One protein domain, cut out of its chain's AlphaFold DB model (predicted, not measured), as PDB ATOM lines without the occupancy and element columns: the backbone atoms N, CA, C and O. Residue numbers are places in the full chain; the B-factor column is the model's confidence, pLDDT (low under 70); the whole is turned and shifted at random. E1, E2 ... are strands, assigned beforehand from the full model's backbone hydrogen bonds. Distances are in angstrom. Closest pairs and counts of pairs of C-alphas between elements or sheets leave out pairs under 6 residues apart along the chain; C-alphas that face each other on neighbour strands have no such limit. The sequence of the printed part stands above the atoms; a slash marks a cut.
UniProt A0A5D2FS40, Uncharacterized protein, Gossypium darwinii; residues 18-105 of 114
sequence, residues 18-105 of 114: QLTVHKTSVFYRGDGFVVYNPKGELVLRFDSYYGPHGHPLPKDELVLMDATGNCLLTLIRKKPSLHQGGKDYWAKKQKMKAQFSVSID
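AT A GLANCE: This is residues 18 to 105 of the 114 residues of an uncharacterized protein of Gossypium darwinii (UniProt A0A5D2FS40). What would one see first? One sheet of seven antiparallel strands, strongly twisted and curled like part of a barrel, makes an open trough, with its first strand E1 and its last strand E7 apart at the two edges. Each strand from E1 to E7 is beside the one before it, a meander, and a long loop, residues 48 to 60, joins E3 to E4. How is it made up? The printed part has 88 residues and no named helix; its seven strands, in the order E1 E2 E3 E4 E5 E6 E7 both along the chain and across the sheet, hold 38 of them, under half, and the class is all strand. The whole is compact, with a radius of gyration of the C-alphas of 13.3 A and spans of 39 by 28 by 26 A.

HOW THE PARTS SIT: How does the sheet begin? E1, residues 20 to 23, is an edge strand and forms a hairpin with E2, residues 33 to 36, at 156 degrees between directions; N 22 and O 34 are 2.8 A apart, within hydrogen-bond range. E3, residues 42 to 47, is antiparallel to E2 at 172 degrees, with N 35 and O 44 at 2.9 A. How does it go on? E4, residues 61 to 66, is antiparallel to E3 at 163 degrees, with N 63 and O 47 at 2.8 A. E5, residues 71 to 77, forms a hairpin with E4 at 156 degrees, with N 75 and O 62 at 2.7 A. How does it end? E6, residues 87 to 93, is antiparallel to E5 at 142 degrees, with N 76 and O 90 at 2.7 A. The other edge strand, E7, residues 101 to 104, is antiparallel to E6 at 135 degrees, with N 89 and O 102 at 3.4 A as their one pair within hydrogen-bond range.

IN THESE COORDINATES: Where do the first and last strands lie? E1 begins at C-alpha 20 at (82.382, 99.159, 95.960), and E7 ends at C-alpha 104 at (95.913, 101.779, 99.469). Which strands are longer? From first to last C-alpha, E4 measures 16.7 A, E5 16.9 A and E6 19.3 A; E6 begins at C-alpha 87 at (101.441, 99.064, 99.694).

THE WHOLE: How large is it? The two C-alphas farthest apart, those of Lys 39 and Leu 82, are 39.7 A apart. Are there cuts or long links? The printed part has no cut; the link from E3 to E4 is long, with 13 residues. Where is confidence low? The mean pLDDT of the printed part is 72.2, and 39 residues are under 70, among them residues 79 to 88 and 94 to 105.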
ATOM      1  N   GLN A  18      80.698 106.961  95.593       89.44
ATOM      2  CA  GLN A  18      81.109 105.775  96.337       89.44
ATOM      3  C   GLN A  18      81.203 104.571  95.399       89.44
ATOM      4  O   GLN A  18      80.242 104.210  94.721       89.44
ATOM      5  N   LEU A  19      82.374 103.942  95.368       90.44
ATOM      6  CA  LEU A  19      82.611 102.720  94.609       90.44
ATOM      7  C   LEU A  19      82.777 101.544  95.565       90.44
ATOM      8  O   LEU A  19      83.410 101.659  96.614       90.44
ATOM      9  N   THR A  20      82.241 100.391  95.183       91.00
ATOM     10  CA  THR A  20      82.382  99.159  95.960       91.00
ATOM     11  C   THR A  20      83.553  98.349  95.428       91.00
ATOM     12  O   THR A  20      83.571  97.971  94.260       91.00
ATOM     13  N   VAL A  21      84.522  98.043  96.291       89.38
ATOM     14  CA  VAL A  21      85.679  97.205  95.951       89.38
ATOM     15  C   VAL A  21      85.456  95.792  96.482       89.38
ATOM     16  O   VAL A  21      85.288  95.590  97.681       89.38
ATOM     17  N   HIS A  22      85.494  94.803  95.593       86.56
ATOM     18  CA  HIS A  22      85.349  93.392  95.928       86.56
ATOM     19  C   HIS A  22      86.620  92.620  95.579       86.56
ATOM     20  O   HIS A  22      87.121  92.694  94.457       86.56
ATOM     21  N   LYS A  23      87.151  91.851  96.530       84.44
ATOM     22  CA  LYS A  23      88.328  91.011  96.301       84.44
ATOM     23  C   LYS A  23      87.960  89.807  95.433       84.44
ATOM     24  O   LYS A  23      86.983  89.122  95.708       84.44
ATOM     25  N   THR A  24      88.755  89.515  94.406       77.06
ATOM     26  CA  THR A  24      88.447  88.427  93.456       77.06
ATOM     27  C   THR A  24      88.813  87.039  93.975       77.06
ATOM     28  O   THR A  24      88.336  86.044  93.440       77.06
ATOM     29  N   SER A  25      89.671  86.942  94.995       65.31
ATOM     30  CA  SER A  25      90.107  85.663  95.555       65.31
ATOM     31  C   SER A  25      90.278  85.731  97.068       65.31
ATOM     32  O   SER A  25      90.927  86.633  97.603       65.31
ATOM     33  N   VAL A  26      89.712  84.739  97.754       57.34
ATOM     34  CA  VAL A  26      89.837  84.554  99.208       57.34
ATOM     35  C   VAL A  26      91.055  83.685  99.553       57.34
ATOM     36  O   VAL A  26      91.708  83.920 100.564       57.34
ATOM     37  N   PHE A  27      91.406  82.722  98.691       50.56
ATOM     38  CA  PHE A  27      92.346  81.636  99.013       50.56
ATOM     39  C   PHE A  27      93.699  81.710  98.299       50.56
ATOM     40  O   PHE A  27      94.604  80.941  98.618       50.56
ATOM     41  N   TYR A  28      93.870  82.626  97.348       50.84
ATOM     42  CA  TYR A  28      95.120  82.767  96.605       50.84
ATOM     43  C   TYR A  28      95.760  84.125  96.881       50.84
ATOM     44  O   TYR A  28      95.067  85.127  97.050       50.84
ATOM     45  N   ARG A  29      97.099  84.171  96.896       56.22
ATOM     46  CA  ARG A  29      97.905  85.390  97.118       56.22
ATOM     47  C   ARG A  29      97.873  86.362  95.925       56.22
ATOM     48  O   ARG A  29      98.891  86.958  95.594       56.22
ATOM     49  N   GLY A  30      96.735  86.476  95.251       59.66
ATOM     50  CA  GLY A  30      96.505  87.467  94.212       59.66
ATOM     51  C   GLY A  30      95.925  88.732  94.834       59.66
ATOM     52  O   GLY A  30      95.007  88.661  95.650       59.66
ATOM     53  N   ASP A  31      96.435  89.888  94.422       67.06
ATOM     54  CA  ASP A  31      95.913  91.209  94.804       67.06
ATOM     55  C   ASP A  31      94.795  91.646  93.832       67.06
ATOM     56  O   ASP A  31      94.721  92.798  93.416       67.06
ATOM     57  N   GLY A  32      93.953  90.702  93.399       78.88
ATOM     58  CA  GLY A  32      92.900  90.973  92.427       78.88
ATOM     59  C   GLY A  32      91.660  91.599  93.067       78.88
ATOM     60  O   GLY A  32      91.185  91.144  94.113       78.88
ATOM     61  N   PHE A  33      91.109  92.617  92.409       85.19
ATOM     62  CA  PHE A  33      89.915  93.336  92.851       85.19
ATOM     63  C   PHE A  33      88.991  93.639  91.672       85.19
ATOM     64  O   PHE A  33      89.439  93.854  90.549       85.19
ATOM     65  N   VAL A  34      87.694  93.707  91.937       88.31
ATOM     66  CA  VAL A  34      86.694  94.276  91.032       88.31
ATOM     67  C   VAL A  34      86.096  95.494  91.704       88.31
ATOM     68  O   VAL A  34      85.800  95.457  92.895       88.31
ATOM     69  N   VAL A  35      85.922  96.565  90.943       90.31
ATOM     70  CA  VAL A  35      85.285  97.788  91.417       90.31
ATOM     71  C   VAL A  35      83.940  97.935  90.726       90.31
ATOM     72  O   VAL A  35      83.863  97.845  89.498       90.31
ATOM     73  N   TYR A  36      82.903  98.178  91.519       90.69
ATOM     74  CA  TYR A  36      81.538  98.395  91.068       90.69
ATOM     75  C   TYR A  36      81.093  99.824  91.365       90.69
ATOM     76  O   TYR A  36      81.502 100.417  92.365       90.69
ATOM     77  N   ASN A  37      80.247 100.370  90.496       90.19
ATOM     78  CA  ASN A  37      79.558 101.630  90.755       90.19
ATOM     79  C   ASN A  37      78.329 101.417  91.674       90.19
ATOM     80  O   ASN A  37      77.958 100.270  91.943       90.19
ATOM     81  N   PRO A  38      77.645 102.490  92.117       90.12
ATOM     82  CA  PRO A  38      76.441 102.378  92.950       90.12
ATOM     83  C   PRO A  38      75.281 101.591  92.326       90.12
ATOM     84  O   PRO A  38      74.387 101.147  93.039       90.12
ATOM     85  N   LYS A  39      75.278 101.408  91.000       93.50
ATOM     86  CA  LYS A  39      74.281 100.597  90.285       93.50
ATOM     87  C   LYS A  39      74.633  99.105  90.271       93.50
ATOM     88  O   LYS A  39      73.869  98.311  89.731       93.50
ATOM     89  N   GLY A  40      75.776  98.719  90.840       91.00
ATOM     90  CA  GLY A  40      76.285  97.349  90.804       91.00
ATOM     91  C   GLY A  40      76.956  96.977  89.480       91.00
ATOM     92  O   GLY A  40      77.226  95.802  89.237       91.00
ATOM     93  N   GLU A  41      77.245  97.949  88.616       93.62
ATOM     94  CA  GLU A  41      77.910  97.709  87.337       93.62
ATOM     95  C   GLU A  41      79.426  97.690  87.537       93.62
ATOM     96  O   GLU A  41      79.995  98.538  88.231       93.62
ATOM     97  N   LEU A  42      80.095  96.721  86.913       90.94
ATOM     98  CA  LEU A  42      81.548  96.602  86.947       90.94
ATOM     99  C   LEU A  42      82.174  97.761  86.164       90.94
ATOM    100  O   LEU A  42      81.904  97.924  84.976       90.94
ATOM    101  N   VAL A  43      83.052  98.529  86.811       91.25
ATOM    102  CA  VAL A  43      83.734  99.679  86.189       91.25
ATOM    103  C   VAL A  43      85.227  99.450  85.978       91.25
ATOM    104  O   VAL A  43      85.775  99.864  84.956       91.25
ATOM    105  N   LEU A  44      85.889  98.768  86.917       89.38
ATOM    106  CA  LEU A  44      87.330  98.518  86.881       89.38
ATOM    107  C   LEU A  44      87.662  97.128  87.413       89.38
ATOM    108  O   LEU A  44      86.968  96.582  88.273       89.38
ATOM    109  N   ARG A  45      88.777  96.580  86.931       87.94
ATOM    110  CA  ARG A  45      89.349  95.324  87.421       87.94
ATOM    111  C   ARG A  45      90.831  95.495  87.686       87.94
ATOM    112  O   ARG A  45      91.542  96.072  86.874       87.94
ATOM    113  N   PHE A  46      91.287  94.943  88.796       85.12
ATOM    114  CA  PHE A  46      92.688  94.779  89.134       85.12
ATOM    115  C   PHE A  46      93.013  93.292  89.080       85.12
ATOM    116  O   PHE A  46      92.294  92.487  89.677       85.12
ATOM    117  N   ASP A  47      94.076  92.923  88.376       81.69
ATOM    118  CA  ASP A  47      94.464  91.524  88.218       81.69
ATOM    119  C   ASP A  47      95.987  91.341  88.295       81.69
ATOM    120  O   ASP A  47      96.749  92.171  87.810       81.69
ATOM    121  N   SER A  48      96.419  90.258  88.942       74.25
ATOM    122  CA  SER A  48      97.826  89.854  89.115       74.25
ATOM    123  C   SER A  48      98.121  88.483  88.488       74.25
ATOM    124  O   SER A  48      99.238  87.985  88.594       74.25
ATOM    125  N   TYR A  49      97.132  87.851  87.843       63.09
ATOM    126  CA  TYR A  49      97.267  86.530  87.231       63.09
ATOM    127  C   TYR A  49      97.709  86.611  85.777       63.09
ATOM    128  O   TYR A  49      98.663  85.936  85.398       63.09
ATOM    129  N   TYR A  50      97.037  87.435  84.970       63.75
ATOM    130  CA  TYR A  50      97.268  87.506  83.531       63.75
ATOM    131  C   TYR A  50      97.596  88.930  83.106       63.75
ATOM    132  O   TYR A  50      96.842  89.870  83.349       63.75
ATOM    133  N   GLY A  51      98.753  89.074  82.475       61.66
ATOM    134  CA  GLY A  51      99.240  90.328  81.942       61.66
ATOM    135  C   GLY A  51      98.623  90.633  80.588       61.66
ATOM    136  O   GLY A  51      97.831  89.842  80.056       61.66
ATOM    137  N   PRO A  52      99.012  91.767  79.988       61.19
ATOM    138  CA  PRO A  52      98.681  92.041  78.601       61.19
ATOM    139  C   PRO A  52      99.071  90.823  77.751       61.19
ATOM    140  O   PRO A  52     100.192  90.331  77.868       61.19
ATOM    141  N   HIS A  53      98.146  90.333  76.921       65.00
ATOM    142  CA  HIS A  53      98.322  89.161  76.043       65.00
ATOM    143  C   HIS A  53      98.247  87.770  76.710       65.00
ATOM    144  O   HIS A  53      98.558  86.772  76.065       65.00
ATOM    145  N   GLY A  54      97.766  87.665  77.955       65.25
ATOM    146  CA  GLY A  54      97.429  86.371  78.569       65.25
ATOM    147  C   GLY A  54      98.620  85.596  79.142       65.25
ATOM    148  O   GLY A  54      98.489  84.425  79.491       65.25
ATOM    149  N   HIS A  55      99.781  86.237  79.265       66.38
ATOM    150  CA  HIS A  55     100.952  85.665  79.929       66.38
ATOM    151  C   HIS A  55     100.871  85.871  81.450       66.38
ATOM    152  O   HIS A  55     100.322  86.886  81.877       66.38
ATOM    153  N   PRO A  56     101.430  84.977  82.283       67.62
ATOM    154  CA  PRO A  56     101.508  85.208  83.722       67.62
ATOM    155  C   PRO A  56     102.252  86.509  84.053       67.62
ATOM    156  O   PRO A  56     103.331  86.757  83.510       67.62
ATOM    157  N   LEU A  57     101.695  87.331  84.945       69.56
ATOM    158  CA  LEU A  57     102.362  88.551  85.416       69.56
ATOM    159  C   LEU A  57     103.523  88.216  86.364       69.56
ATOM    160  O   LEU A  57     103.440  87.256  87.139       69.56
ATOM    161  N   PRO A  58     104.603  89.019  86.366       72.38
ATOM    162  CA  PRO A  58     105.570  89.002  87.456       72.38
ATOM    163  C   PRO A  58     104.868  89.220  88.804       72.38
ATOM    164  O   PRO A  58     103.900  89.966  88.894       72.38
ATOM    165  N   LYS A  59     105.385  88.609  89.878       69.19
ATOM    166  CA  LYS A  59     104.762  88.617  91.223       69.19
ATOM    167  C   LYS A  59     104.503  90.009  91.815       69.19
ATOM    168  O   LYS A  59     103.729  90.125  92.762       69.19
ATOM    169  N   ASP A  60     105.156  91.030  91.278       75.44
ATOM    170  CA  ASP A  60     105.055  92.415  91.724       75.44
ATOM    171  C   ASP A  60     104.226  93.286  90.767       75.44
ATOM    172  O   ASP A  60     104.150  94.493  90.969       75.44
ATOM    173  N   GLU A  61     103.606  92.713  89.733       79.81
ATOM    174  CA  GLU A  61     102.781  93.453  88.781       79.81
ATOM    175  C   GLU A  61     101.282  93.244  89.019       79.81
ATOM    176  O   GLU A  61     100.802  92.142  89.284       79.81
ATOM    177  N   LEU A  62     100.535  94.338  88.898       81.12
ATOM    178  CA  LEU A  62      99.085  94.393  88.995       81.12
ATOM    179  C   LEU A  62      98.557  95.227  87.828       81.12
ATOM    180  O   LEU A  62      98.972  96.363  87.630       81.12
ATOM    181  N   VAL A  63      97.641  94.688  87.039       83.25
ATOM    182  CA  VAL A  63      97.083  95.380  85.876       83.25
ATOM    183  C   VAL A  63      95.724  95.952  86.233       83.25
ATOM    184  O   VAL A  63      94.843  95.223  86.681       83.25
ATOM    185  N   LEU A  64      95.551  97.253  86.004       85.62
ATOM    186  CA  LEU A  64      94.252  97.909  86.015       85.62
ATOM    187  C   LEU A  64      93.640  97.833  84.619       85.62
ATOM    188  O   LEU A  64      94.239  98.292  83.643       85.62
ATOM    189  N   MET A  65      92.428  97.302  84.540       86.69
ATOM    190  CA  MET A  65      91.646  97.158  83.322       86.69
ATOM    191  C   MET A  65      90.306  97.873  83.447       86.69
ATOM    192  O   MET A  65      89.764  98.008  84.548       86.69
ATOM    193  N   ASP A  66      89.754  98.289  82.310       88.69
ATOM    194  CA  ASP A  66      88.346  98.668  82.247       88.69
ATOM    195  C   ASP A  66      87.421  97.441  82.239       88.69
ATOM    196  O   ASP A  66      87.862  96.287  82.236       88.69
ATOM    197  N   ALA A  67      86.115  97.701  82.228       87.44
ATOM    198  CA  ALA A  67      85.094  96.664  82.265       87.44
ATOM    199  C   ALA A  67      85.158  95.649  81.115       87.44
ATOM    200  O   ALA A  67      84.753  94.500  81.283       87.44
ATOM    201  N   THR A  68      85.706  96.049  79.967       87.00
ATOM    202  CA  THR A  68      85.847  95.188  78.788       87.00
ATOM    203  C   THR A  68      87.120  94.337  78.821       87.00
ATOM    204  O   THR A  68      87.305  93.476  77.965       87.00
ATOM    205  N   GLY A  69      87.989  94.546  79.817       82.31
ATOM    206  CA  GLY A  69      89.279  93.868  79.940       82.31
ATOM    207  C   GLY A  69      90.431  94.597  79.246       82.31
ATOM    208  O   GLY A  69      91.535  94.057  79.179       82.31
ATOM    209  N   ASN A  70      90.224  95.824  78.752       84.75
ATOM    210  CA  ASN A  70      91.318  96.598  78.175       84.75
ATOM    211  C   ASN A  70      92.251  97.089  79.282       84.75
ATOM    212  O   ASN A  70      91.820  97.770  80.213       84.75
ATOM    213  N   CYS A  71      93.542  96.787  79.152       84.19
ATOM    214  CA  CYS A  71      94.580  97.263  80.060       84.19
ATOM    215  C   CYS A  71      94.712  98.791  79.990       84.19
ATOM    216  O   CYS A  71      95.105  99.353  78.968       84.19
ATOM    217  N   LEU A  72      94.453  99.461  81.112       84.38
ATOM    218  CA  LEU A  72      94.623 100.904  81.270       84.38
ATOM    219  C   LEU A  72      96.027 101.231  81.788       84.38
ATOM    220  O   LEU A  72      96.701 102.123  81.266       84.38
ATOM    221  N   LEU A  73      96.466 100.506  82.820       84.62
ATOM    222  CA  LEU A  73      97.722 100.737  83.531       84.62
ATOM    223  C   LEU A  73      98.303  99.422  84.048       84.62
ATOM    224  O   LEU A  73      97.570  98.552  84.507       84.62
ATOM    225  N   THR A  74      99.628  99.333  84.073       83.25
ATOM    226  CA  THR A  74     100.351  98.309  84.833       83.25
ATOM    227  C   THR A  74     100.977  98.970  86.053       83.25
ATOM    228  O   THR A  74     101.729  99.935  85.924       83.25
ATOM    229  N   LEU A  75     100.640  98.476  87.235       80.50
ATOM    230  CA  LEU A  75     101.160  98.890  88.528       80.50
ATOM    231  C   LEU A  75     102.259  97.913  88.952       80.50
ATOM    232  O   LEU A  75     102.047  96.707  88.950       80.50
ATOM    233  N   ILE A  76     103.422  98.428  89.332       79.56
ATOM    234  CA  ILE A  76     104.567  97.654  89.809       79.56
ATOM    235  C   ILE A  76     104.743  97.954  91.290       79.56
ATOM    236  O   ILE A  76     105.002  99.098  91.671       79.56
ATOM    237  N   ARG A  77     104.609  96.942  92.137       74.00
ATOM    238  CA  ARG A  77     104.754  97.069  93.582       74.00
ATOM    239  C   ARG A  77     106.172  97.519  93.927       74.00
ATOM    240  O   ARG A  77     107.159  96.917  93.503       74.00
ATOM    241  N   LYS A  78     106.291  98.585  94.715       71.38
ATOM    242  CA  LYS A  78     107.562  98.940  95.346       71.38
ATOM    243  C   LYS A  78     107.799  97.977  96.498       71.38
ATOM    244  O   LYS A  78     106.865  97.608  97.211       71.38
ATOM    245  N   LYS A  79     109.057  97.577  96.701       65.75
ATOM    246  CA  LYS A  79     109.423  96.824  97.904       65.75
ATOM    247  C   LYS A  79     108.997  97.648  99.125       65.75
ATOM    248  O   LYS A  79     109.385  98.816  99.187       65.75
ATOM    249  N   PRO A  80     108.208  97.080 100.053       58.00
ATOM    250  CA  PRO A  80     107.788  97.813 101.235       58.00
ATOM    251  C   PRO A  80     109.034  98.267 101.996       58.00
ATOM    252  O   PRO A  80     109.951  97.475 102.230       58.00
ATOM    253  N   SER A  81     109.088  99.551 102.347       54.62
ATOM    254  CA  SER A  81     110.075 100.019 103.313       54.62
ATOM    255  C   SER A  81     109.607  99.588 104.705       54.62
ATOM    256  O   SER A  81     108.418  99.649 105.007       54.62
ATOM    257  N   LEU A  82     110.529  99.133 105.559       52.03
ATOM    258  CA  LEU A  82     110.247  98.581 106.899       52.03
ATOM    259  C   LEU A  82     109.434  99.503 107.835       52.03
ATOM    260  O   LEU A  82     109.030  99.061 108.903       52.03
ATOM    261  N   HIS A  83     109.216 100.765 107.460       55.56
ATOM    262  CA  HIS A  83     108.611 101.796 108.302       55.56
ATOM    263  C   HIS A  83     107.192 102.202 107.876       55.56
ATOM    264  O   HIS A  83     106.562 102.988 108.575       55.56
ATOM    265  N   GLN A  84     106.668 101.692 106.756       50.00
ATOM    266  CA  GLN A  84     105.332 102.053 106.274       50.00
ATOM    267  C   GLN A  84     104.532 100.787 105.960       50.00
ATOM    268  O   GLN A  84     104.862 100.040 105.045       50.00
ATOM    269  N   GLY A  85     103.463 100.545 106.725       54.56
ATOM    270  CA  GLY A  85     102.535  99.422 106.524       54.56
ATOM    271  C   GLY A  85     101.685  99.513 105.247       54.56
ATOM    272  O   GLY A  85     100.809  98.675 105.037       54.56
ATOM    273  N   GLY A  86     101.921 100.520 104.402       57.56
ATOM    274  CA  GLY A  86     101.237 100.722 103.129       57.56
ATOM    275  C   GLY A  86     101.803  99.860 101.998       57.56
ATOM    276  O   GLY A  86     102.957  99.423 102.016       57.56
ATOM    277  N   LYS A  87     100.979  99.611 100.976       64.50
ATOM    278  CA  LYS A  87     101.441  99.064  99.694       64.50
ATOM    279  C   LYS A  87     101.615 100.216  98.706       64.50
ATOM    280  O   LYS A  87     100.621 100.810  98.302       64.50
ATOM    281  N   ASP A  88     102.855 100.473  98.296       68.00
ATOM    282  CA  ASP A  88     103.170 101.471  97.271       68.00
ATOM    283  C   ASP A  88     103.337 100.829  95.897       68.00
ATOM    284  O   ASP A  88     103.973  99.779  95.754       68.00
ATOM    285  N   TYR A  89     102.840 101.504  94.863       71.25
ATOM    286  CA  TYR A  89     102.943 101.055  93.474       71.25
ATOM    287  C   TYR A  89     103.526 102.142  92.562       71.25
ATOM    288  O   TYR A  89     103.308 103.326  92.787       71.25
ATOM    289  N   TRP A  90     104.259 101.751  91.519       73.75
ATOM    290  CA  TRP A  90     104.597 102.589  90.363       73.75
ATOM    291  C   TRP A  90     103.657 102.263  89.212       73.75
ATOM    292  O   TRP A  90     103.599 101.115  88.789       73.75
ATOM    293  N   ALA A  91     102.993 103.254  88.636       74.38
ATOM    294  CA  ALA A  91     102.207 103.029  87.431       74.38
ATOM    295  C   ALA A  91     103.018 103.195  86.138       74.38
ATOM    296  O   ALA A  91     103.925 104.024  86.048       74.38
ATOM    297  N   LYS A  92     102.648 102.429  85.111       73.38
ATOM    298  CA  LYS A  92     103.081 102.583  83.722       73.38
ATOM    299  C   LYS A  92     101.847 102.540  82.824       73.38
ATOM    300  O   LYS A  92     101.125 101.544  82.803       73.38
ATOM    301  N   LYS A  93     101.615 103.605  82.052       70.25
ATOM    302  CA  LYS A  93     100.599 103.615  80.990       70.25
ATOM    303  C   LYS A  93     101.219 103.071  79.711       70.25
ATOM    304  O   LYS A  93     102.355 103.403  79.377       70.25
ATOM    305  N   GLN A  94     100.472 102.260  78.971       57.75
ATOM    306  CA  GLN A  94     100.985 101.580  77.776       57.75
ATOM    307  C   GLN A  94     101.471 102.561  76.686       57.75
ATOM    308  O   GLN A  94     102.381 102.232  75.933       57.75
ATOM    309  N   LYS A  95     100.922 103.788  76.644       50.31
ATOM    310  CA  LYS A  95     101.277 104.846  75.673       50.31
ATOM    311  C   LYS A  95     102.019 106.059  76.254       50.31
ATOM    312  O   LYS A  95     102.492 106.882  75.482       50.31
ATOM    313  N   MET A  96     102.141 106.195  77.578       44.22
ATOM    314  CA  MET A  96     102.853 107.313  78.219       44.22
ATOM    315  C   MET A  96     103.558 106.853  79.495       44.22
ATOM    316  O   MET A  96     102.966 106.212  80.361       44.22
ATOM    317  N   LYS A  97     104.837 107.206  79.649       42.38
ATOM    318  CA  LYS A  97     105.616 106.891  80.852       42.38
ATOM    319  C   LYS A  97     105.280 107.897  81.964       42.38
ATOM    320  O   LYS A  97     106.103 108.724  82.325       42.38
ATOM    321  N   ALA A  98     104.046 107.860  82.461       47.03
ATOM    322  CA  ALA A  98     103.633 108.630  83.629       47.03
ATOM    323  C   ALA A  98     103.930 107.816  84.892       47.03
ATOM    324  O   ALA A  98     103.480 106.678  84.992       47.03
ATOM    325  N   GLN A  99     104.695 108.384  85.824       50.00
ATOM    326  CA  GLN A  99     104.999 107.774  87.117       50.00
ATOM    327  C   GLN A  99     104.151 108.439  88.201       50.00
ATOM    328  O   GLN A  99     104.254 109.641  88.414       50.00
ATOM    329  N   PHE A 100     103.333 107.657  88.896       52.00
ATOM    330  CA  PHE A 100     102.606 108.097  90.085       52.00
ATOM    331  C   PHE A 100     102.580 106.971  91.119       52.00
ATOM    332  O   PHE A 100     102.685 105.795  90.752       52.00
ATOM    333  N   SER A 101     102.493 107.346  92.396       49.16
ATOM    334  CA  SER A 101     102.319 106.424  93.517       49.16
ATOM    335  C   SER A 101     100.851 106.312  93.893       49.16
ATOM    336  O   SER A 101     100.169 107.324  94.031       49.16
ATOM    337  N   VAL A 102     100.385 105.081  94.073       57.16
ATOM    338  CA  VAL A 102      99.087 104.787  94.682       57.16
ATOM    339  C   VAL A 102      99.369 104.114  96.014       57.16
ATOM    340  O   VAL A 102     100.099 103.121  96.035       57.16
ATOM    341  N   SER A 103      98.800 104.655  97.085       53.22
ATOM    342  CA  SER A 103      98.801 104.044  98.411       53.22
ATOM    343  C   SER A 103      97.371 103.601  98.703       53.22
ATOM    344  O   SER A 103      96.429 104.371  98.530       53.22
ATOM    345  N   ILE A 104      97.204 102.325  99.045       59.53
ATOM    346  CA  ILE A 104      95.913 101.779  99.469       59.53
ATOM    347  C   ILE A 104      95.936 101.741 100.991       59.53
ATOM    348  O   ILE A 104      96.624 100.899 101.578       59.53
ATOM    349  N   ASP A 105      95.193 102.651 101.609       53.28
ATOM    350  CA  ASP A 105      95.013 102.662 103.052       53.28
ATOM    351  C   ASP A 105      94.013 101.574 103.445       53.28
ATOM    352  O   ASP A 105      92.940 101.435 102.854       53.28
TER     353      ASP A 105